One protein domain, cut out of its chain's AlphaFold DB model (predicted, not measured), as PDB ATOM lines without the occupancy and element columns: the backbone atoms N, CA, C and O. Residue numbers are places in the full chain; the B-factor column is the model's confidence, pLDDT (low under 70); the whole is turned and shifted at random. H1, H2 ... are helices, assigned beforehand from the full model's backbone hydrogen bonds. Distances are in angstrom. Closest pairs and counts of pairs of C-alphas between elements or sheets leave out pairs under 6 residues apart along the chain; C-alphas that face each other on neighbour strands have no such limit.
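AT A GLANCE: This is residues 251 to 280, 551 to 593 and 629 to 711 of the 795 residues of an uncharacterized protein of Botryotinia calthae (UniProt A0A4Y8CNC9). A long helix, H6, is the spine: H1 runs beside it, H5 packs on its residues 676 to 680, and H3 lies across its last residues. H2 and H3 form a hairpin, and H4 turns off beyond H3. The 156 printed residues hold six named helices, H1 to H6, and no named strand: all helix, compact, radius of gyration of the C-alphas 16.7 A, spans 47 by 45 by 31 A.

HOW THE PARTS SIT: Start at H1, residues 255 to 269, which touches the hub H6, residues 667 to 693; closest are C-alphas 261 and 681, 5.3 A apart. H3, residues 563 to 580, touches H2, residues 552 to 559 (closest C-alphas 570 and 553, 6.0 A), and H6 (573 and 692, 6.5 A). H4, residues 582 to 591, only just touches H1, with 3 pairs of C-alphas within 8 A. H5, residues 631 to 639, touches H6 at a steep tilt of 55 degrees; closest are C-alphas 639 and 676, 5.9 A apart. Every O i to N i+4 pair is within hydrogen-bond range in H2, H3, H4 and H5; H1 has 10 of 11, H6 22 of 23.

IN THESE COORDINATES: Find C-alpha 255 at (12.474, -28.624, 19.633), where H1 begins; H6 runs 38.9 A to C-alpha 693 at (13.922, -56.422, 30.554).

THE WHOLE: Cuts leave gaps of 35.5 A from C-alpha 280 to 551 and 25.8 A from 593 to 629. The link H5 to H6 is long. Residues 707 to 711 have pLDDT under 70.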
ATOM      1  N   VAL A 251      16.863 -18.303  25.430       87.25
ATOM      2  CA  VAL A 251      17.157 -19.291  24.389       87.25
ATOM      3  C   VAL A 251      16.224 -20.497  24.579       87.25
ATOM      4  O   VAL A 251      16.339 -21.184  25.604       87.25
ATOM      5  N   PRO A 252      15.331 -20.822  23.626       87.31
ATOM      6  CA  PRO A 252      14.514 -22.029  23.706       87.31
ATOM      7  C   PRO A 252      15.382 -23.281  23.517       87.31
ATOM      8  O   PRO A 252      16.356 -23.274  22.766       87.31
ATOM      9  N   VAL A 253      15.024 -24.390  24.168       89.56
ATOM     10  CA  VAL A 253      15.657 -25.692  23.888       89.56
ATOM     11  C   VAL A 253      15.279 -26.129  22.471       89.56
ATOM     12  O   VAL A 253      14.106 -26.061  22.100       89.56
ATOM     13  N   ALA A 254      16.241 -26.626  21.685       90.62
ATOM     14  CA  ALA A 254      15.986 -27.089  20.322       90.62
ATOM     15  C   ALA A 254      14.799 -28.084  20.289       90.62
ATOM     16  O   ALA A 254      14.872 -29.124  20.952       90.62
ATOM     17  N   PRO A 255      13.720 -27.853  19.505       89.06
ATOM     18  CA  PRO A 255      12.474 -28.624  19.633       89.06
ATOM     19  C   PRO A 255      12.632 -30.145  19.482       89.06
ATOM     20  O   PRO A 255      11.930 -30.922  20.123       89.06
ATOM     21  N   LYS A 256      13.607 -30.596  18.679       89.19
ATOM     22  CA  LYS A 256      13.946 -32.023  18.524       89.19
ATOM     23  C   LYS A 256      14.575 -32.637  19.780       89.19
ATOM     24  O   LYS A 256      14.391 -33.830  20.004       89.19
ATOM     25  N   LEU A 257      15.327 -31.859  20.560       92.19
ATOM     26  CA  LEU A 257      15.906 -32.288  21.833       92.19
ATOM     27  C   LEU A 257      14.858 -32.235  22.943       92.19
ATOM     28  O   LEU A 257      14.665 -33.243  23.616       92.19
ATOM     29  N   LEU A 258      14.125 -31.122  23.059       90.75
ATOM     30  CA  LEU A 258      13.034 -30.964  24.025       90.75
ATOM     31  C   LEU A 258      12.042 -32.131  23.919       90.75
ATOM     32  O   LEU A 258      11.818 -32.855  24.886       90.75
ATOM     33  N   LYS A 259      11.552 -32.414  22.703       87.88
ATOM     34  CA  LYS A 259      10.635 -33.532  22.451       87.88
ATOM     35  C   LYS A 259      11.253 -34.893  22.785       87.88
ATOM     36  O   LYS A 259      10.565 -35.745  23.326       87.88
ATOM     37  N   ARG A 260      12.547 -35.105  22.512       89.44
ATOM     38  CA  ARG A 260      13.259 -36.348  22.873       89.44
ATOM     39  C   ARG A 260      13.409 -36.534  24.381       89.44
ATOM     40  O   ARG A 260      13.384 -37.681  24.819       89.44
ATOM     41  N   PHE A 261      13.593 -35.455  25.137       93.31
ATOM     42  CA  PHE A 261      13.660 -35.503  26.595       93.31
ATOM     43  C   PHE A 261      12.298 -35.876  27.186       93.31
ATOM     44  O   PHE A 261      12.208 -36.869  27.899       93.31
ATOM     45  N   TYR A 262      11.221 -35.182  26.801       91.44
ATOM     46  CA  TYR A 262       9.882 -35.517  27.299       91.44
ATOM     47  C   TYR A 262       9.375 -36.879  26.802       91.44
ATOM     48  O   TYR A 262       8.746 -37.586  27.575       91.44
ATOM     49  N   GLU A 263       9.739 -37.330  25.591       90.25
ATOM     50  CA  GLU A 263       9.506 -38.721  25.142       90.25
ATOM     51  C   GLU A 263      10.248 -39.778  25.993       90.25
ATOM     52  O   GLU A 263       9.911 -40.955  25.903       90.25
ATOM     53  N   ALA A 264      11.249 -39.398  26.799       92.62
ATOM     54  CA  ALA A 264      11.914 -40.281  27.765       92.62
ATOM     55  C   ALA A 264      11.386 -40.099  29.201       92.62
ATOM     56  O   ALA A 264      11.267 -41.085  29.918       92.62
ATOM     57  N   LEU A 265      11.035 -38.872  29.609       93.12
ATOM     58  CA  LEU A 265      10.444 -38.586  30.921       93.12
ATOM     59  C   LEU A 265       9.033 -39.180  31.054       93.12
ATOM     60  O   LEU A 265       8.754 -39.853  32.036       93.12
ATOM     61  N   ILE A 266       8.179 -39.035  30.034       90.50
ATOM     62  CA  ILE A 266       6.830 -39.629  30.039       90.50
ATOM     63  C   ILE A 266       6.876 -41.164  30.057       90.50
ATOM     64  O   ILE A 266       6.022 -41.798  30.666       90.50
ATOM     65  N   LEU A 267       7.909 -41.770  29.451       90.19
ATOM     66  CA  LEU A 267       8.157 -43.210  29.561       90.19
ATOM     67  C   LEU A 267       8.581 -43.633  30.974       90.19
ATOM     68  O   LEU A 267       8.348 -44.782  31.321       90.19
ATOM     69  N   LEU A 268       9.191 -42.757  31.781       91.62
ATOM     70  CA  LEU A 268       9.402 -43.055  33.198       91.62
ATOM     71  C   LEU A 268       8.079 -42.965  33.967       91.62
ATOM     72  O   LEU A 268       7.775 -43.886  34.711       91.62
ATOM     73  N   THR A 269       7.265 -41.919  33.766       90.31
ATOM     74  CA  THR A 269       5.989 -41.745  34.499       90.31
ATOM     75  C   THR A 269       5.015 -42.893  34.252       90.31
ATOM     76  O   THR A 269       4.508 -43.475  35.202       90.31
ATOM     77  N   VAL A 270       4.855 -43.319  32.996       90.12
ATOM     78  CA  VAL A 270       4.029 -44.490  32.639       90.12
ATOM     79  C   VAL A 270       4.513 -45.784  33.309       90.12
ATOM     80  O   VAL A 270       3.730 -46.699  33.526       90.12
ATOM     81  N   PHE A 271       5.796 -45.867  33.663       89.19
ATOM     82  CA  PHE A 271       6.403 -47.008  34.346       89.19
ATOM     83  C   PHE A 271       6.551 -46.780  35.868       89.19
ATOM     84  O   PHE A 271       7.420 -47.389  36.501       89.19
ATOM     85  N   GLY A 272       5.717 -45.921  36.460       89.06
ATOM     86  CA  GLY A 272       5.678 -45.600  37.891       89.06
ATOM     87  C   GLY A 272       6.508 -44.368  38.255       89.06
ATOM     88  O   GLY A 272       7.610 -44.163  37.736       89.06
ATOM     89  N   SER A 273       5.981 -43.530  39.148       86.00
ATOM     90  CA  SER A 273       6.544 -42.208  39.462       86.00
ATOM     91  C   SER A 273       7.810 -42.248  40.328       86.00
ATOM     92  O   SER A 273       8.558 -41.271  40.341       86.00
ATOM     93  N   ASN A 274       8.088 -43.363  41.013       89.12
ATOM     94  CA  ASN A 274       9.306 -43.583  41.803       89.12
ATOM     95  C   ASN A 274      10.394 -44.339  41.003       89.12
ATOM     96  O   ASN A 274      10.128 -44.932  39.957       89.12
ATOM     97  N   ARG A 275      11.649 -44.279  41.474       89.38
ATOM     98  CA  ARG A 275      12.839 -44.901  40.853       89.38
ATOM     99  C   ARG A 275      13.724 -45.602  41.893       89.38
ATOM    100  O   ARG A 275      14.944 -45.427  41.902       89.38
ATOM    101  N   GLY A 276      13.102 -46.374  42.777       83.50
ATOM    102  CA  GLY A 276      13.742 -47.107  43.863       83.50
ATOM    103  C   GLY A 276      14.010 -46.286  45.129       83.50
ATOM    104  O   GLY A 276      13.508 -45.176  45.323       83.50
ATOM    105  N   SER A 277      14.808 -46.873  46.023       84.06
ATOM    106  CA  SER A 277      15.168 -46.306  47.327       84.06
ATOM    107  C   SER A 277      15.830 -44.927  47.228       84.06
ATOM    108  O   SER A 277      16.503 -44.612  46.245       84.06
ATOM    109  N   ARG A 278      15.689 -44.127  48.295       86.00
ATOM    110  CA  ARG A 278      16.331 -42.809  48.418       86.00
ATOM    111  C   ARG A 278      17.846 -42.904  48.211       86.00
ATOM    112  O   ARG A 278      18.502 -43.784  48.768       86.00
ATOM    113  N   ILE A 279      18.403 -41.951  47.471       88.44
ATOM    114  CA  ILE A 279      19.851 -41.756  47.334       88.44
ATOM    115  C   ILE A 279      20.295 -40.789  48.435       88.44
ATOM    116  O   ILE A 279      19.719 -39.712  48.580       88.44
ATOM    117  N   LEU A 280      21.310 -41.157  49.215       84.88
ATOM    118  CA  LEU A 280      21.884 -40.289  50.250       84.88
ATOM    119  C   LEU A 280      22.792 -39.209  49.629       84.88
ATOM    120  O   LEU A 280      23.339 -39.412  48.547       84.88
ATOM    121  N   THR A 551       2.565 -43.950  20.391       87.81
ATOM    122  CA  THR A 551       2.348 -45.258  21.042       87.81
ATOM    123  C   THR A 551       3.609 -45.756  21.753       87.81
ATOM    124  O   THR A 551       4.730 -45.479  21.306       87.81
ATOM    125  N   LEU A 552       3.450 -46.570  22.805       87.50
ATOM    126  CA  LEU A 552       4.553 -47.222  23.531       87.50
ATOM    127  C   LEU A 552       5.517 -47.965  22.591       87.50
ATOM    128  O   LEU A 552       6.725 -47.722  22.589       87.50
ATOM    129  N   SER A 553       4.976 -48.797  21.696       86.50
ATOM    130  CA  SER A 553       5.751 -49.532  20.684       86.50
ATOM    131  C   SER A 553       6.535 -48.614  19.727       86.50
ATOM    132  O   SER A 553       7.610 -48.984  19.234       86.50
ATOM    133  N   ALA A 554       6.050 -47.391  19.478       87.44
ATOM    134  CA  ALA A 554       6.777 -46.386  18.711       87.44
ATOM    135  C   ALA A 554       7.848 -45.661  19.548       87.44
ATOM    136  O   ALA A 554       8.884 -45.302  18.989       87.44
ATOM    137  N   LEU A 555       7.631 -45.435  20.848       87.62
ATOM    138  CA  LEU A 555       8.600 -44.808  21.762       87.62
ATOM    139  C   LEU A 555       9.792 -45.733  22.056       87.62
ATOM    140  O   LEU A 555      10.943 -45.326  21.885       87.62
ATOM    141  N   ILE A 556       9.540 -47.007  22.373       87.25
ATOM    142  CA  ILE A 556      10.594 -48.026  22.522       87.25
ATOM    143  C   ILE A 556      11.343 -48.231  21.195       87.25
ATOM    144  O   ILE A 556      12.573 -48.266  21.165       87.25
ATOM    145  N   GLY A 557      10.629 -48.204  20.063       84.81
ATOM    146  CA  GLY A 557      11.231 -48.206  18.724       84.81
ATOM    147  C   GLY A 557      12.056 -46.958  18.359       84.81
ATOM    148  O   GLY A 557      12.790 -47.005  17.377       84.81
ATOM    149  N   ARG A 558      11.957 -45.852  19.118       84.12
ATOM    150  CA  ARG A 558      12.843 -44.669  19.014       84.12
ATOM    151  C   ARG A 558      13.978 -44.671  20.041       84.12
ATOM    152  O   ARG A 558      14.908 -43.878  19.915       84.12
ATOM    153  N   THR A 559      13.886 -45.534  21.048       80.56
ATOM    154  CA  THR A 559      14.821 -45.623  22.174       80.56
ATOM    155  C   THR A 559      16.033 -46.504  21.863       80.56
ATOM    156  O   THR A 559      17.117 -46.258  22.383       80.56
ATOM    157  N   MET A 560      15.880 -47.480  20.964       81.12
ATOM    158  CA  MET A 560      16.945 -48.393  20.537       81.12
ATOM    159  C   MET A 560      17.232 -48.293  19.034       81.12
ATOM    160  O   MET A 560      16.498 -47.650  18.287       81.12
ATOM    161  N   SER A 561      18.312 -48.937  18.579       82.81
ATOM    162  CA  SER A 561      18.686 -49.001  17.154       82.81
ATOM    163  C   SER A 561      18.817 -50.421  16.590       82.81
ATOM    164  O   SER A 561      18.883 -50.561  15.372       82.81
ATOM    165  N   ASP A 562      18.832 -51.463  17.428       86.06
ATOM    166  CA  ASP A 562      18.909 -52.853  16.962       86.06
ATOM    167  C   ASP A 562      17.512 -53.444  16.666       86.06
ATOM    168  O   ASP A 562      16.692 -53.528  17.585       86.06
ATOM    169  N   PRO A 563      17.209 -53.892  15.429       84.88
ATOM    170  CA  PRO A 563      15.897 -54.446  15.084       84.88
ATOM    171  C   PRO A 563      15.516 -55.716  15.857       84.88
ATOM    172  O   PRO A 563      14.331 -55.933  16.130       84.88
ATOM    173  N   THR A 564      16.491 -56.556  16.218       84.25
ATOM    174  CA  THR A 564      16.257 -57.795  16.975       84.25
ATOM    175  C   THR A 564      15.835 -57.500  18.413       84.25
ATOM    176  O   THR A 564      14.764 -57.941  18.834       84.25
ATOM    177  N   ALA A 565      16.591 -56.665  19.129       86.44
ATOM    178  CA  ALA A 565      16.230 -56.177  20.454       86.44
ATOM    179  C   ALA A 565      14.889 -55.433  20.430       86.44
ATOM    180  O   ALA A 565      14.027 -55.729  21.248       86.44
ATOM    181  N   ILE A 566      14.654 -54.537  19.458       88.50
ATOM    182  CA  ILE A 566      13.367 -53.826  19.309       88.50
ATOM    183  C   ILE A 566      12.188 -54.805  19.213       88.50
ATOM    184  O   ILE A 566      11.117 -54.519  19.742       88.50
ATOM    185  N   SER A 567      12.367 -55.956  18.562       89.00
ATOM    186  CA  SER A 567      11.311 -56.964  18.420       89.00
ATOM    187  C   SER A 567      11.035 -57.704  19.736       89.00
ATOM    188  O   SER A 567       9.875 -57.849  20.112       89.00
ATOM    189  N   SER A 568      12.082 -58.097  20.471       90.44
ATOM    190  CA  SER A 568      11.958 -58.720  21.799       90.44
ATOM    191  C   SER A 568      11.349 -57.761  22.830       90.44
ATOM    192  O   SER A 568      10.361 -58.103  23.478       90.44
ATOM    193  N   TYR A 569      11.852 -56.529  22.906       92.38
ATOM    194  CA  TYR A 569      11.340 -55.501  23.815       92.38
ATOM    195  C   TYR A 569       9.891 -55.105  23.525       92.38
ATOM    196  O   TYR A 569       9.160 -54.776  24.449       92.38
ATOM    197  N   ARG A 570       9.443 -55.155  22.263       92.44
ATOM    198  CA  ARG A 570       8.031 -54.931  21.911       92.44
ATOM    199  C   ARG A 570       7.107 -56.073  22.329       92.44
ATOM    200  O   ARG A 570       5.945 -55.797  22.597       92.44
ATOM    201  N   ALA A 571       7.599 -57.311  22.371       90.75
ATOM    202  CA  ALA A 571       6.827 -58.437  22.889       90.75
ATOM    203  C   ALA A 571       6.653 -58.314  24.411       90.75
ATOM    204  O   ALA A 571       5.521 -58.314  24.884       90.75
ATOM    205  N   ALA A 572       7.749 -58.080  25.143       91.38
ATOM    206  CA  ALA A 572       7.716 -57.847  26.590       91.38
ATOM    207  C   ALA A 572       6.818 -56.655  26.968       91.38
ATOM    208  O   ALA A 572       5.944 -56.762  27.822       91.38
ATOM    209  N   LEU A 573       6.951 -55.538  26.247       92.25
ATOM    210  CA  LEU A 573       6.109 -54.354  26.424       92.25
ATOM    211  C   LEU A 573       4.612 -54.637  26.232       92.25
ATOM    212  O   LEU A 573       3.812 -54.040  26.934       92.25
ATOM    213  N   ALA A 574       4.226 -55.522  25.307       92.25
ATOM    214  CA  ALA A 574       2.819 -55.868  25.081       92.25
ATOM    215  C   ALA A 574       2.241 -56.758  26.199       92.25
ATOM    216  O   ALA A 574       1.063 -56.637  26.530       92.25
ATOM    217  N   GLU A 575       3.066 -57.618  26.798       92.44
ATOM    218  CA  GLU A 575       2.711 -58.413  27.979       92.44
ATOM    219  C   GLU A 575       2.539 -57.516  29.218       92.44
ATOM    220  O   GLU A 575       1.535 -57.609  29.925       92.44
ATOM    221  N   MET A 576       3.457 -56.564  29.421       92.56
ATOM    222  CA  MET A 576       3.348 -55.560  30.484       92.56
ATOM    223  C   MET A 576       2.156 -54.614  30.284       92.56
ATOM    224  O   MET A 576       1.462 -54.314  31.249       92.56
ATOM    225  N   ASP A 577       1.881 -54.167  29.056       93.06
ATOM    226  CA  ASP A 577       0.739 -53.298  28.733       93.06
ATOM    227  C   ASP A 577      -0.604 -53.999  29.010       93.06
ATOM    228  O   ASP A 577      -1.508 -53.402  29.590       93.06
ATOM    229  N   HIS A 578      -0.709 -55.302  28.719       91.75
ATOM    230  CA  HIS A 578      -1.882 -56.106  29.081       91.75
ATOM    231  C   HIS A 578      -2.085 -56.226  30.603       91.75
ATOM    232  O   HIS A 578      -3.223 -56.327  31.056       91.75
ATOM    233  N   LYS A 579      -1.009 -56.246  31.403       91.56
ATOM    234  CA  LYS A 579      -1.099 -56.361  32.870       91.56
ATOM    235  C   LYS A 579      -1.298 -55.014  33.577       91.56
ATOM    236  O   LYS A 579      -2.018 -54.958  34.564       91.56
ATOM    237  N   TYR A 580      -0.653 -53.957  33.088       90.88
ATOM    238  CA  TYR A 580      -0.510 -52.671  33.783       90.88
ATOM    239  C   TYR A 580      -1.125 -51.478  33.028       90.88
ATOM    240  O   TYR A 580      -0.911 -50.339  33.421       90.88
ATOM    241  N   GLN A 581      -1.856 -51.715  31.931       91.56
ATOM    242  CA  GLN A 581      -2.591 -50.697  31.155       91.56
ATOM    243  C   GLN A 581      -1.743 -49.489  30.704       91.56
ATOM    244  O   GLN A 581      -2.244 -48.380  30.514       91.56
ATOM    245  N   LEU A 582      -0.444 -49.707  30.493       92.12
ATOM    246  CA  LEU A 582       0.571 -48.678  30.244       92.12
ATOM    247  C   LEU A 582       0.220 -47.746  29.063       92.12
ATOM    248  O   LEU A 582       0.556 -46.561  29.076       92.12
ATOM    249  N   SER A 583      -0.458 -48.250  28.028       90.94
ATOM    250  CA  SER A 583      -0.938 -47.459  26.888       90.94
ATOM    251  C   SER A 583      -2.032 -46.457  27.281       90.94
ATOM    252  O   SER A 583      -2.090 -45.375  26.695       90.94
ATOM    253  N   THR A 584      -2.862 -46.773  28.279       88.44
ATOM    254  CA  THR A 584      -3.871 -45.862  28.844       88.44
ATOM    255  C   THR A 584      -3.189 -44.723  29.600       88.44
ATOM    256  O   THR A 584      -3.464 -43.561  29.309       88.44
ATOM    257  N   HIS A 585      -2.219 -45.045  30.467       87.81
ATOM    258  CA  HIS A 585      -1.420 -44.064  31.219       87.81
ATOM    259  C   HIS A 585      -0.591 -43.169  30.275       87.81
ATOM    260  O   HIS A 585      -0.482 -41.959  30.464       87.81
ATOM    261  N   LEU A 586      -0.037 -43.733  29.193       89.19
ATOM    262  CA  LEU A 586       0.630 -42.927  28.168       89.19
ATOM    263  C   LEU A 586      -0.352 -41.984  27.469       89.19
ATOM    264  O   LEU A 586       0.009 -40.844  27.172       89.19
ATOM    265  N   SER A 587      -1.570 -42.454  27.182       86.31
ATOM    266  CA  SER A 587      -2.588 -41.634  26.535       86.31
ATOM    267  C   SER A 587      -3.004 -40.468  27.426       86.31
ATOM    268  O   SER A 587      -2.965 -39.344  26.936       86.31
ATOM    269  N   SER A 588      -3.332 -40.697  28.705       85.44
ATOM    270  CA  SER A 588      -3.775 -39.637  29.625       85.44
ATOM    271  C   SER A 588      -2.733 -38.522  29.742       85.44
ATOM    272  O   SER A 588      -3.051 -37.372  29.448       85.44
ATOM    273  N   HIS A 589      -1.465 -38.845  30.014       83.81
ATOM    274  CA  HIS A 589      -0.382 -37.854  30.072       83.81
ATOM    275  C   HIS A 589      -0.089 -37.154  28.725       83.81
ATOM    276  O   HIS A 589       0.449 -36.045  28.712       83.81
ATOM    277  N   CYS A 590      -0.412 -37.775  27.580       80.25
ATOM    278  CA  CYS A 590      -0.276 -37.146  26.258       80.25
ATOM    279  C   CYS A 590      -1.480 -36.275  25.861       80.25
ATOM    280  O   CYS A 590      -1.317 -35.401  25.008       80.25
ATOM    281  N   THR A 591      -2.673 -36.528  26.413       79.50
ATOM    282  CA  THR A 591      -3.903 -35.776  26.105       79.50
ATOM    283  C   THR A 591      -4.268 -34.731  27.153       79.50
ATOM    284  O   THR A 591      -4.957 -33.779  26.800       79.50
ATOM    285  N   ASN A 592      -3.815 -34.875  28.403       77.88
ATOM    286  CA  ASN A 592      -3.921 -33.834  29.425       77.88
ATOM    287  C   ASN A 592      -3.112 -32.603  28.959       77.88
ATOM    288  O   ASN A 592      -1.936 -32.713  28.593       77.88
ATOM    289  N   LEU A 593      -3.781 -31.448  28.921       72.75
ATOM    290  CA  LEU A 593      -3.226 -30.160  28.491       72.75
ATOM    291  C   LEU A 593      -2.880 -29.238  29.673       72.75
ATOM    292  O   LEU A 593      -2.295 -28.176  29.449       72.75
ATOM    293  N   ALA A 629      16.437 -33.761  46.504       94.19
ATOM    294  CA  ALA A 629      16.217 -33.455  45.093       94.19
ATOM    295  C   ALA A 629      15.301 -34.493  44.423       94.19
ATOM    296  O   ALA A 629      15.375 -35.689  44.718       94.19
ATOM    297  N   CYS A 630      14.490 -34.065  43.452       95.12
ATOM    298  CA  CYS A 630      13.784 -35.017  42.595       95.12
ATOM    299  C   CYS A 630      14.769 -35.718  41.646       95.12
ATOM    300  O   CYS A 630      15.859 -35.214  41.364       95.12
ATOM    301  N   TYR A 631      14.388 -36.871  41.095       95.38
ATOM    302  CA  TYR A 631      15.231 -37.662  40.192       95.38
ATOM    303  C   TYR A 631      15.741 -36.830  38.998       95.38
ATOM    304  O   TYR A 631      16.910 -36.937  38.619       95.38
ATOM    305  N   CYS A 632      14.917 -35.927  38.449       96.62
ATOM    306  CA  CYS A 632      15.342 -35.027  37.372       96.62
ATOM    307  C   CYS A 632      16.382 -33.993  37.834       96.62
ATOM    308  O   CYS A 632      17.391 -33.811  37.154       96.62
ATOM    309  N   CYS A 633      16.196 -33.360  38.996       97.50
ATOM    310  CA  CYS A 633      17.175 -32.430  39.562       97.50
ATOM    311  C   CYS A 633      18.491 -33.129  39.918       97.50
ATOM    312  O   CYS A 633      19.550 -32.651  39.518       97.50
ATOM    313  N   TYR A 634      18.430 -34.296  40.563       96.94
ATOM    314  CA  TYR A 634      19.591 -35.126  40.889       96.94
ATOM    315  C   TYR A 634      20.445 -35.427  39.649       96.94
ATOM    316  O   TYR A 634      21.639 -35.120  39.628       96.94
ATOM    317  N   HIS A 635      19.844 -35.957  38.573       96.62
ATOM    318  CA  HIS A 635      20.595 -36.226  37.338       96.62
ATOM    319  C   HIS A 635      21.062 -34.947  36.639       96.62
ATOM    320  O   HIS A 635      22.157 -34.957  36.081       96.62
ATOM    321  N   TYR A 636      20.296 -33.850  36.689       98.00
ATOM    322  CA  TYR A 636      20.737 -32.572  36.126       98.00
ATOM    323  C   TYR A 636      21.996 -32.066  36.840       98.00
ATOM    324  O   TYR A 636      23.015 -31.849  36.188       98.00
ATOM    325  N   ILE A 637      21.958 -31.941  38.172       97.44
ATOM    326  CA  ILE A 637      23.064 -31.445  39.007       97.44
ATOM    327  C   ILE A 637      24.302 -32.338  38.847       97.44
ATOM    328  O   ILE A 637      25.391 -31.829  38.585       97.44
ATOM    329  N   ARG A 638      24.129 -33.665  38.916       95.88
ATOM    330  CA  ARG A 638      25.216 -34.655  38.833       95.88
ATOM    331  C   ARG A 638      25.923 -34.699  37.476       95.88
ATOM    332  O   ARG A 638      27.116 -34.980  37.419       95.88
ATOM    333  N   VAL A 639      25.207 -34.441  36.379       95.94
ATOM    334  CA  VAL A 639      25.791 -34.383  35.023       95.94
ATOM    335  C   VAL A 639      26.332 -32.979  34.702       95.94
ATOM    336  O   VAL A 639      27.136 -32.811  33.781       95.94
ATOM    337  N   HIS A 640      25.923 -31.951  35.448       96.94
ATOM    338  CA  HIS A 640      26.274 -30.571  35.149       96.94
ATOM    339  C   HIS A 640      27.772 -30.274  35.408       96.94
ATOM    340  O   HIS A 640      28.256 -30.436  36.530       96.94
ATOM    341  N   PRO A 641      28.524 -29.731  34.425       95.75
ATOM    342  CA  PRO A 641      29.963 -29.455  34.519       95.75
ATOM    343  C   PRO A 641      30.270 -28.174  35.325       95.75
ATOM    344  O   PRO A 641      31.034 -27.301  34.899       95.75
ATOM    345  N   GLY A 642      29.616 -28.019  36.475       93.88
ATOM    346  CA  GLY A 642      29.852 -26.954  37.447       93.88
ATOM    347  C   GLY A 642      30.428 -27.431  38.772       93.88
ATOM    348  O   GLY A 642      30.727 -26.583  39.612       93.88
ATOM    349  N   ASN A 643      30.622 -28.743  38.934       92.88
ATOM    350  CA  ASN A 643      31.140 -29.381  40.146       92.88
ATOM    351  C   ASN A 643      30.358 -28.932  41.394       92.88
ATOM    352  O   ASN A 643      30.947 -28.567  42.408       92.88
ATOM    353  N   PHE A 644      29.031 -28.876  41.267       96.44
ATOM    354  CA  PHE A 644      28.133 -28.655  42.396       96.44
ATOM    355  C   PHE A 644      28.111 -29.902  43.278       96.44
ATOM    356  O   PHE A 644      28.311 -31.011  42.779       96.44
ATOM    357  N   VAL A 645      27.860 -29.719  44.572       95.50
ATOM    358  CA  VAL A 645      27.611 -30.852  45.470       95.50
ATOM    359  C   VAL A 645      26.339 -31.549  44.997       95.50
ATOM    360  O   VAL A 645      25.327 -30.890  44.752       95.50
ATOM    361  N   VAL A 646      26.393 -32.869  44.838       94.50
ATOM    362  CA  VAL A 646      25.240 -33.655  44.393       94.50
ATOM    363  C   VAL A 646      24.334 -33.917  45.605       94.50
ATOM    364  O   VAL A 646      24.782 -34.567  46.552       94.50
ATOM    365  N   PRO A 647      23.085 -33.418  45.617       92.56
ATOM    366  CA  PRO A 647      22.178 -33.616  46.741       92.56
ATOM    367  C   PRO A 647      21.717 -35.074  46.840       92.56
ATOM    368  O   PRO A 647      21.680 -35.801  45.846       92.56
ATOM    369  N   GLY A 648      21.284 -35.480  48.036       91.44
ATOM    370  CA  GLY A 648      20.462 -36.682  48.186       91.44
ATOM    371  C   GLY A 648      19.135 -36.546  47.428       91.44
ATOM    372  O   GLY A 648      18.661 -35.435  47.185       91.44
ATOM    373  N   SER A 649      18.525 -37.669  47.052       92.81
ATOM    374  CA  SER A 649      17.330 -37.718  46.202       92.81
ATOM    375  C   SER A 649      16.262 -38.654  46.756       92.81
ATOM    376  O   SER A 649      16.564 -39.735  47.263       92.81
ATOM    377  N   HIS A 650      14.996 -38.250  46.631       88.81
ATOM    378  CA  HIS A 650      13.836 -39.086  46.970       88.81
ATOM    379  C   HIS A 650      13.387 -39.998  45.815       88.81
ATOM    380  O   HIS A 650      12.462 -40.786  45.977       88.81
ATOM    381  N   CYS A 651      14.059 -39.909  44.664       91.19
ATOM    382  CA  CYS A 651      13.877 -40.766  43.493       91.19
ATOM    383  C   CYS A 651      12.515 -40.695  42.776       91.19
ATOM    384  O   CYS A 651      12.363 -41.386  41.772       91.19
ATOM    385  N   ASN A 652      11.577 -39.823  43.165       91.44
ATOM    386  CA  ASN A 652      10.428 -39.527  42.298       91.44
ATOM    387  C   ASN A 652      10.844 -38.571  41.170       91.44
ATOM    388  O   ASN A 652      11.700 -37.700  41.366       91.44
ATOM    389  N   HIS A 653      10.221 -38.682  39.999       89.25
ATOM    390  CA  HIS A 653      10.299 -37.674  38.936       89.25
ATOM    391  C   HIS A 653       8.923 -37.055  38.683       89.25
ATOM    392  O   HIS A 653       7.900 -37.718  38.795       89.25
ATOM    393  N   TYR A 654       8.910 -35.785  38.284       90.00
ATOM    394  CA  TYR A 654       7.685 -35.031  38.030       90.00
ATOM    395  C   TYR A 654       7.579 -34.708  36.541       90.00
ATOM    396  O   TYR A 654       8.529 -34.188  35.954       90.00
ATOM    397  N   LEU A 655       6.426 -34.975  35.919       89.38
ATOM    398  CA  LEU A 655       6.175 -34.568  34.527       89.38
ATOM    399  C   LEU A 655       6.092 -33.030  34.408       89.38
ATOM    400  O   LEU A 655       6.547 -32.459  33.419       89.38
ATOM    401  N   LYS A 656       5.641 -32.371  35.489       89.62
ATOM    402  CA  LYS A 656       5.664 -30.918  35.741       89.62
ATOM    403  C   LYS A 656       7.107 -30.324  35.879       89.62
ATOM    404  O   LYS A 656       7.244 -29.143  36.178       89.62
ATOM    405  N   TRP A 657       8.200 -31.072  35.635       93.62
ATOM    406  CA  TRP A 657       9.603 -30.576  35.675       93.62
ATOM    407  C   TRP A 657      10.111 -30.057  34.320       93.62
ATOM    408  O   TRP A 657       9.918 -30.717  33.300       93.62
ATOM    409  N   ARG A 658      10.894 -28.963  34.301       92.75
ATOM    410  CA  ARG A 658      11.726 -28.565  33.141       92.75
ATOM    411  C   ARG A 658      13.145 -28.109  33.505       92.75
ATOM    412  O   ARG A 658      13.415 -27.638  34.606       92.75
ATOM    413  N   ALA A 659      14.042 -28.187  32.520       94.50
ATOM    414  CA  ALA A 659      15.417 -27.699  32.635       94.50
ATOM    415  C   ALA A 659      15.504 -26.153  32.678       94.50
ATOM    416  O   ALA A 659      14.623 -25.485  32.126       94.50
ATOM    417  N   PRO A 660      16.587 -25.589  33.259       94.19
ATOM    418  CA  PRO A 660      16.805 -24.148  33.381       94.19
ATOM    419  C   PRO A 660      16.690 -23.319  32.099       94.19
ATOM    420  O   PRO A 660      17.007 -23.754  30.986       94.19
ATOM    421  N   ASP A 661      16.314 -22.060  32.289       91.81
ATOM    422  CA  ASP A 661      16.361 -21.035  31.254       91.81
ATOM    423  C   ASP A 661      17.790 -20.502  31.065       91.81
ATOM    424  O   ASP A 661      18.615 -20.518  31.979       91.81
ATOM    425  N   VAL A 662      18.101 -20.059  29.847       91.69
ATOM    426  CA  VAL A 662      19.426 -19.559  29.448       91.69
ATOM    427  C   VAL A 662      19.225 -18.222  28.743       91.69
ATOM    428  O   VAL A 662      18.425 -18.142  27.812       91.69
ATOM    429  N   GLU A 663      19.935 -17.185  29.190       89.06
ATOM    430  CA  GLU A 663      19.872 -15.831  28.625       89.06
ATOM    431  C   GLU A 663      20.482 -15.798  27.202       89.06
ATOM    432  O   GLU A 663      21.481 -16.469  26.916       89.06
ATOM    433  N   GLU A 664      19.892 -15.025  26.285       87.56
ATOM    434  CA  GLU A 664      20.365 -14.911  24.902       87.56
ATOM    435  C   GLU A 664      21.810 -14.390  24.849       87.56
ATOM    436  O   GLU A 664      22.153 -13.341  25.389       87.56
ATOM    437  N   GLY A 665      22.669 -15.151  24.169       84.75
ATOM    438  CA  GLY A 665      24.107 -14.901  24.102       84.75
ATOM    439  C   GLY A 665      24.944 -15.871  24.938       84.75
ATOM    440  O   GLY A 665      26.101 -16.102  24.572       84.75
ATOM    441  N   ASP A 666      24.382 -16.526  25.967       88.44
ATOM    442  CA  ASP A 666      25.083 -17.574  26.722       88.44
ATOM    443  C   ASP A 666      25.112 -18.919  25.972       88.44
ATOM    444  O   ASP A 666      24.524 -19.932  26.357       88.44
ATOM    445  N   LYS A 667      25.909 -18.942  24.901       90.62
ATOM    446  CA  LYS A 667      26.245 -20.139  24.109       90.62
ATOM    447  C   LYS A 667      26.921 -21.243  24.932       90.62
ATOM    448  O   LYS A 667      27.079 -22.367  24.453       90.62
ATOM    449  N   ARG A 668      27.398 -20.927  26.144       91.56
ATOM    450  CA  ARG A 668      28.057 -21.878  27.040       91.56
ATOM    451  C   ARG A 668      27.012 -22.599  27.889       91.56
ATOM    452  O   ARG A 668      27.005 -23.828  27.875       91.56
ATOM    453  N   GLY A 669      26.112 -21.865  28.543       92.38
ATOM    454  CA  GLY A 669      24.932 -22.405  29.220       92.38
ATOM    455  C   GLY A 669      24.012 -23.166  28.267       92.38
ATOM    456  O   GLY A 669      23.601 -24.275  28.592       92.38
ATOM    457  N   GLU A 670      23.785 -22.655  27.052       94.06
ATOM    458  CA  GLU A 670      23.016 -23.328  25.993       94.06
ATOM    459  C   GLU A 670      23.565 -24.736  25.720       94.06
ATOM    460  O   GLU A 670      22.874 -25.731  25.947       94.06
ATOM    461  N   LYS A 671      24.842 -24.829  25.320       94.94
ATOM    462  CA  LYS A 671      25.517 -26.100  25.021       94.94
ATOM    463  C   LYS A 671      25.533 -27.059  26.217       94.94
ATOM    464  O   LYS A 671      25.477 -28.274  26.030       94.94
ATOM    465  N   ILE A 672      25.652 -26.530  27.433       95.94
ATOM    466  CA  ILE A 672      25.695 -27.335  28.657       95.94
ATOM    467  C   ILE A 672      24.311 -27.895  28.984       95.94
ATOM    468  O   ILE A 672      24.192 -29.103  29.173       95.94
ATOM    469  N   ARG A 673      23.263 -27.067  28.948       96.31
ATOM    470  CA  ARG A 673      21.868 -27.494  29.102       96.31
ATOM    471  C   ARG A 673      21.488 -28.550  28.064       96.31
ATOM    472  O   ARG A 673      20.876 -29.553  28.423       96.31
ATOM    473  N   GLU A 674      21.882 -28.370  26.801       96.44
ATOM    474  CA  GLU A 674      21.656 -29.387  25.769       96.44
ATOM    475  C   GLU A 674      22.401 -30.697  26.067       96.44
ATOM    476  O   GLU A 674      21.807 -31.771  25.981       96.44
ATOM    477  N   GLY A 675      23.677 -30.627  26.464       97.56
ATOM    478  CA  GLY A 675      24.474 -31.804  26.825       97.56
ATOM    479  C   GLY A 675      23.896 -32.587  28.008       97.56
ATOM    480  O   GLY A 675      23.768 -33.808  27.928       97.56
ATOM    481  N   VAL A 676      23.478 -31.885  29.066       97.75
ATOM    482  CA  VAL A 676      22.826 -32.480  30.242       97.75
ATOM    483  C   VAL A 676      21.494 -33.129  29.848       97.75
ATOM    484  O   VAL A 676      21.273 -34.294  30.168       97.75
ATOM    485  N   LEU A 677      20.645 -32.450  29.066       97.38
ATOM    486  CA  LEU A 677      19.381 -33.016  28.570       97.38
ATOM    487  C   LEU A 677      19.580 -34.266  27.697       97.38
ATOM    488  O   LEU A 677      18.784 -35.205  27.787       97.38
ATOM    489  N   ILE A 678      20.624 -34.311  26.861       96.88
ATOM    490  CA  ILE A 678      20.970 -35.491  26.050       96.88
ATOM    491  C   ILE A 678      21.334 -36.679  26.949       96.88
ATOM    492  O   ILE A 678      20.845 -37.786  26.716       96.88
ATOM    493  N   GLU A 679      22.150 -36.454  27.977       97.00
ATOM    494  CA  GLU A 679      22.632 -37.510  28.870       97.00
ATOM    495  C   GLU A 679      21.553 -37.981  29.859       97.00
ATOM    496  O   GLU A 679      21.360 -39.186  30.012       97.00
ATOM    497  N   MET A 680      20.742 -37.077  30.423       96.44
ATOM    498  CA  MET A 680      19.528 -37.449  31.170       96.44
ATOM    499  C   MET A 680      18.600 -38.311  30.302       96.44
ATOM    500  O   MET A 680      18.185 -39.392  30.714       96.44
ATOM    501  N   SER A 681      18.368 -37.907  29.045       95.00
ATOM    502  CA  SER A 681      17.579 -38.698  28.089       95.00
ATOM    503  C   SER A 681      18.194 -40.071  27.776       95.00
ATOM    504  O   SER A 681      17.484 -40.963  27.309       95.00
ATOM    505  N   ARG A 682      19.511 -40.253  27.952       94.44
ATOM    506  CA  ARG A 682      20.188 -41.549  27.808       94.44
ATOM    507  C   ARG A 682      19.941 -42.412  29.044       94.44
ATOM    508  O   ARG A 682      19.522 -43.553  28.888       94.44
ATOM    509  N   VAL A 683      20.151 -41.860  30.240       94.69
ATOM    510  CA  VAL A 683      19.927 -42.546  31.525       94.69
ATOM    511  C   VAL A 683      18.474 -43.006  31.656       94.69
ATOM    512  O   VAL A 683      18.239 -44.195  31.844       94.69
ATOM    513  N   PHE A 684      17.508 -42.104  31.451       94.62
ATOM    514  CA  PHE A 684      16.074 -42.393  31.582       94.62
ATOM    515  C   PHE A 684      15.645 -43.552  30.672       94.62
ATOM    516  O   PHE A 684      14.960 -44.476  31.101       94.62
ATOM    517  N   ARG A 685      16.127 -43.560  29.423       92.94
ATOM    518  CA  ARG A 685      15.872 -44.653  28.475       92.94
ATOM    519  C   ARG A 685      16.479 -45.983  28.903       92.94
ATOM    520  O   ARG A 685      15.850 -47.010  28.674       92.94
ATOM    521  N   MET A 686      17.678 -45.991  29.490       92.50
ATOM    522  CA  MET A 686      18.260 -47.244  29.980       92.50
ATOM    523  C   MET A 686      17.485 -47.805  31.172       92.50
ATOM    524  O   MET A 686      17.350 -49.019  31.246       92.50
ATOM    525  N   GLU A 687      16.938 -46.963  32.052       92.50
ATOM    526  CA  GLU A 687      16.142 -47.447  33.186       92.50
ATOM    527  C   GLU A 687      14.809 -48.059  32.725       92.50
ATOM    528  O   GLU A 687      14.468 -49.157  33.150       92.50
ATOM    529  N   VAL A 688      14.117 -47.435  31.762       92.19
ATOM    530  CA  VAL A 688      12.906 -48.014  31.141       92.19
ATOM    531  C   VAL A 688      13.218 -49.345  30.442       92.19
ATOM    532  O   VAL A 688      12.477 -50.313  30.593       92.19
ATOM    533  N   LEU A 689      14.335 -49.440  29.708       92.56
ATOM    534  CA  LEU A 689      14.763 -50.709  29.103       92.56
ATOM    535  C   LEU A 689      15.147 -51.759  30.156       92.56
ATOM    536  O   LEU A 689      14.853 -52.934  29.980       92.56
ATOM    537  N   LYS A 690      15.761 -51.368  31.273       92.19
ATOM    538  CA  LYS A 690      16.046 -52.289  32.378       92.19
ATOM    539  C   LYS A 690      14.747 -52.816  32.994       92.19
ATOM    540  O   LYS A 690      14.582 -54.025  33.093       92.19
ATOM    541  N   GLN A 691      13.795 -51.937  33.300       92.44
ATOM    542  CA  GLN A 691      12.499 -52.293  33.882       92.44
ATOM    543  C   GLN A 691      11.678 -53.231  32.977       92.44
ATOM    544  O   GLN A 691      11.153 -54.231  33.465       92.44
ATOM    545  N   ILE A 692      11.644 -52.983  31.658       92.38
ATOM    546  CA  ILE A 692      11.005 -53.896  30.686       92.38
ATOM    547  C   ILE A 692      11.764 -55.227  30.581       92.38
ATOM    548  O   ILE A 692      11.144 -56.283  30.507       92.38
ATOM    549  N   GLY A 693      13.101 -55.205  30.588       90.62
ATOM    550  CA  GLY A 693      13.922 -56.422  30.554       90.62
ATOM    551  C   GLY A 693      13.788 -57.294  31.811       90.62
ATOM    552  O   GLY A 693      13.976 -58.504  31.739       90.62
ATOM    553  N   GLU A 694      13.434 -56.682  32.943       92.19
ATOM    554  CA  GLU A 694      13.133 -57.332  34.224       92.19
ATOM    555  C   GLU A 694      11.647 -57.728  34.371       92.19
ATOM    556  O   GLU A 694      11.299 -58.364  35.362       92.19
ATOM    557  N   MET A 695      10.767 -57.349  33.429       89.06
ATOM    558  CA  MET A 695       9.295 -57.457  33.534       89.06
ATOM    559  C   MET A 695       8.705 -56.822  34.813       89.06
ATOM    560  O   MET A 695       7.615 -57.178  35.266       89.06
ATOM    561  N   ARG A 696       9.423 -55.864  35.408       88.38
ATOM    562  CA  ARG A 696       9.050 -55.194  36.658       88.38
ATOM    563  C   ARG A 696       7.915 -54.204  36.384       88.38
ATOM    564  O   ARG A 696       8.062 -53.329  35.533       88.38
ATOM    565  N   GLY A 697       6.806 -54.323  37.115       84.50
ATOM    566  CA  GLY A 697       5.678 -53.388  37.027       84.50
ATOM    567  C   GLY A 697       6.041 -51.940  37.393       84.50
ATOM    568  O   GLY A 697       7.189 -51.670  37.764       84.50
ATOM    569  N   PRO A 698       5.086 -51.000  37.284       83.44
ATOM    570  CA  PRO A 698       5.249 -49.644  37.796       83.44
ATOM    571  C   PRO A 698       5.701 -49.643  39.261       83.44
ATOM    572  O   PRO A 698       5.183 -50.415  40.066       83.44
ATOM    573  N   GLU A 699       6.672 -48.799  39.615       75.62
ATOM    574  CA  GLU A 699       7.045 -48.615  41.022       75.62
ATOM    575  C   GLU A 699       6.137 -47.573  41.683       75.62
ATOM    576  O   GLU A 699       6.091 -46.419  41.245       75.62
ATOM    577  N   VAL A 700       5.459 -48.014  42.749       74.88
ATOM    578  CA  VAL A 700       4.581 -47.227  43.630       74.88
ATOM    579  C   VAL A 700       5.295 -45.969  44.132       74.88
ATOM    580  O   VAL A 700       6.513 -45.994  44.403       74.88
ATOM    581  N   TRP A 701       4.538 -44.872  44.232       79.06
ATOM    582  CA  TRP A 701       5.022 -43.581  44.708       79.06
ATOM    583  C   TRP A 701       5.547 -43.684  46.150       79.06
ATOM    584  O   TRP A 701       5.353 -44.675  46.851       79.06
ATOM    585  N   LYS A 702       6.345 -42.701  46.576       74.06
ATOM    586  CA  LYS A 702       6.863 -42.618  47.952       74.06
ATOM    587  C   LYS A 702       6.948 -41.154  48.377       74.06
ATOM    588  O   LYS A 702       7.416 -40.355  47.562       74.06
ATOM    589  N   PRO A 703       6.636 -40.808  49.641       70.62
ATOM    590  CA  PRO A 703       6.762 -39.445  50.148       70.62
ATOM    591  C   PRO A 703       8.103 -38.807  49.788       70.62
ATOM    592  O   PRO A 703       9.164 -39.387  50.040       70.62
ATOM    593  N   ASP A 704       8.093 -37.593  49.232       72.62
ATOM    594  CA  ASP A 704       9.339 -36.879  48.916       72.62
ATOM    595  C   ASP A 704      10.182 -36.596  50.175       72.62
ATOM    596  O   ASP A 704      11.416 -36.578  50.151       72.62
ATOM    597  N   SER A 705       9.504 -36.499  51.311       71.62
ATOM    598  CA  SER A 705       9.987 -35.905  52.544       71.62
ATOM    599  C   SER A 705      10.628 -36.903  53.506       71.62
ATOM    600  O   SER A 705      10.221 -38.061  53.615       71.62
ATOM    601  N   LEU A 706      11.651 -36.451  54.235       71.94
ATOM    602  CA  LEU A 706      12.283 -37.233  55.301       71.94
ATOM    603  C   LEU A 706      11.469 -37.175  56.600       71.94
ATOM    604  O   LEU A 706      10.831 -36.166  56.915       71.94
ATOM    605  N   THR A 707      11.540 -38.273  57.355       58.62
ATOM    606  CA  THR A 707      10.904 -38.457  58.669       58.62
ATOM    607  C   THR A 707      11.618 -37.692  59.795       58.62
ATOM    608  O   THR A 707      11.008 -37.425  60.820       58.62
ATOM    609  N   GLU A 708      12.899 -37.330  59.632       63.72
ATOM    610  CA  GLU A 708      13.715 -36.530  60.579       63.72
ATOM    611  C   GLU A 708      13.897 -37.090  62.012       63.72
ATOM    612  O   GLU A 708      14.563 -36.453  62.839       63.72
ATOM    613  N   ILE A 709      13.369 -38.283  62.302       58.69
ATOM    614  CA  ILE A 709      13.557 -39.011  63.565       58.69
ATOM    615  C   ILE A 709      14.804 -39.892  63.468       58.69
ATOM    616  O   ILE A 709      14.868 -40.779  62.620       58.69
ATOM    617  N   SER A 710      15.746 -39.688  64.386       50.47
ATOM    618  CA  SER A 710      16.952 -40.508  64.508       50.47
ATOM    619  C   SER A 710      16.630 -41.962  64.856       50.47
ATOM    620  O   SER A 710      15.902 -42.239  65.812       50.47
ATOM    621  N   GLU A 711      17.209 -42.899  64.108       44.62
ATOM    622  CA  GLU A 711      17.176 -44.335  64.423       44.62
ATOM    623  C   GLU A 711      18.141 -44.683  65.573       44.62
ATOM    624  O   GLU A 711      17.901 -45.616  66.335       44.62
TER     625      GLU A 711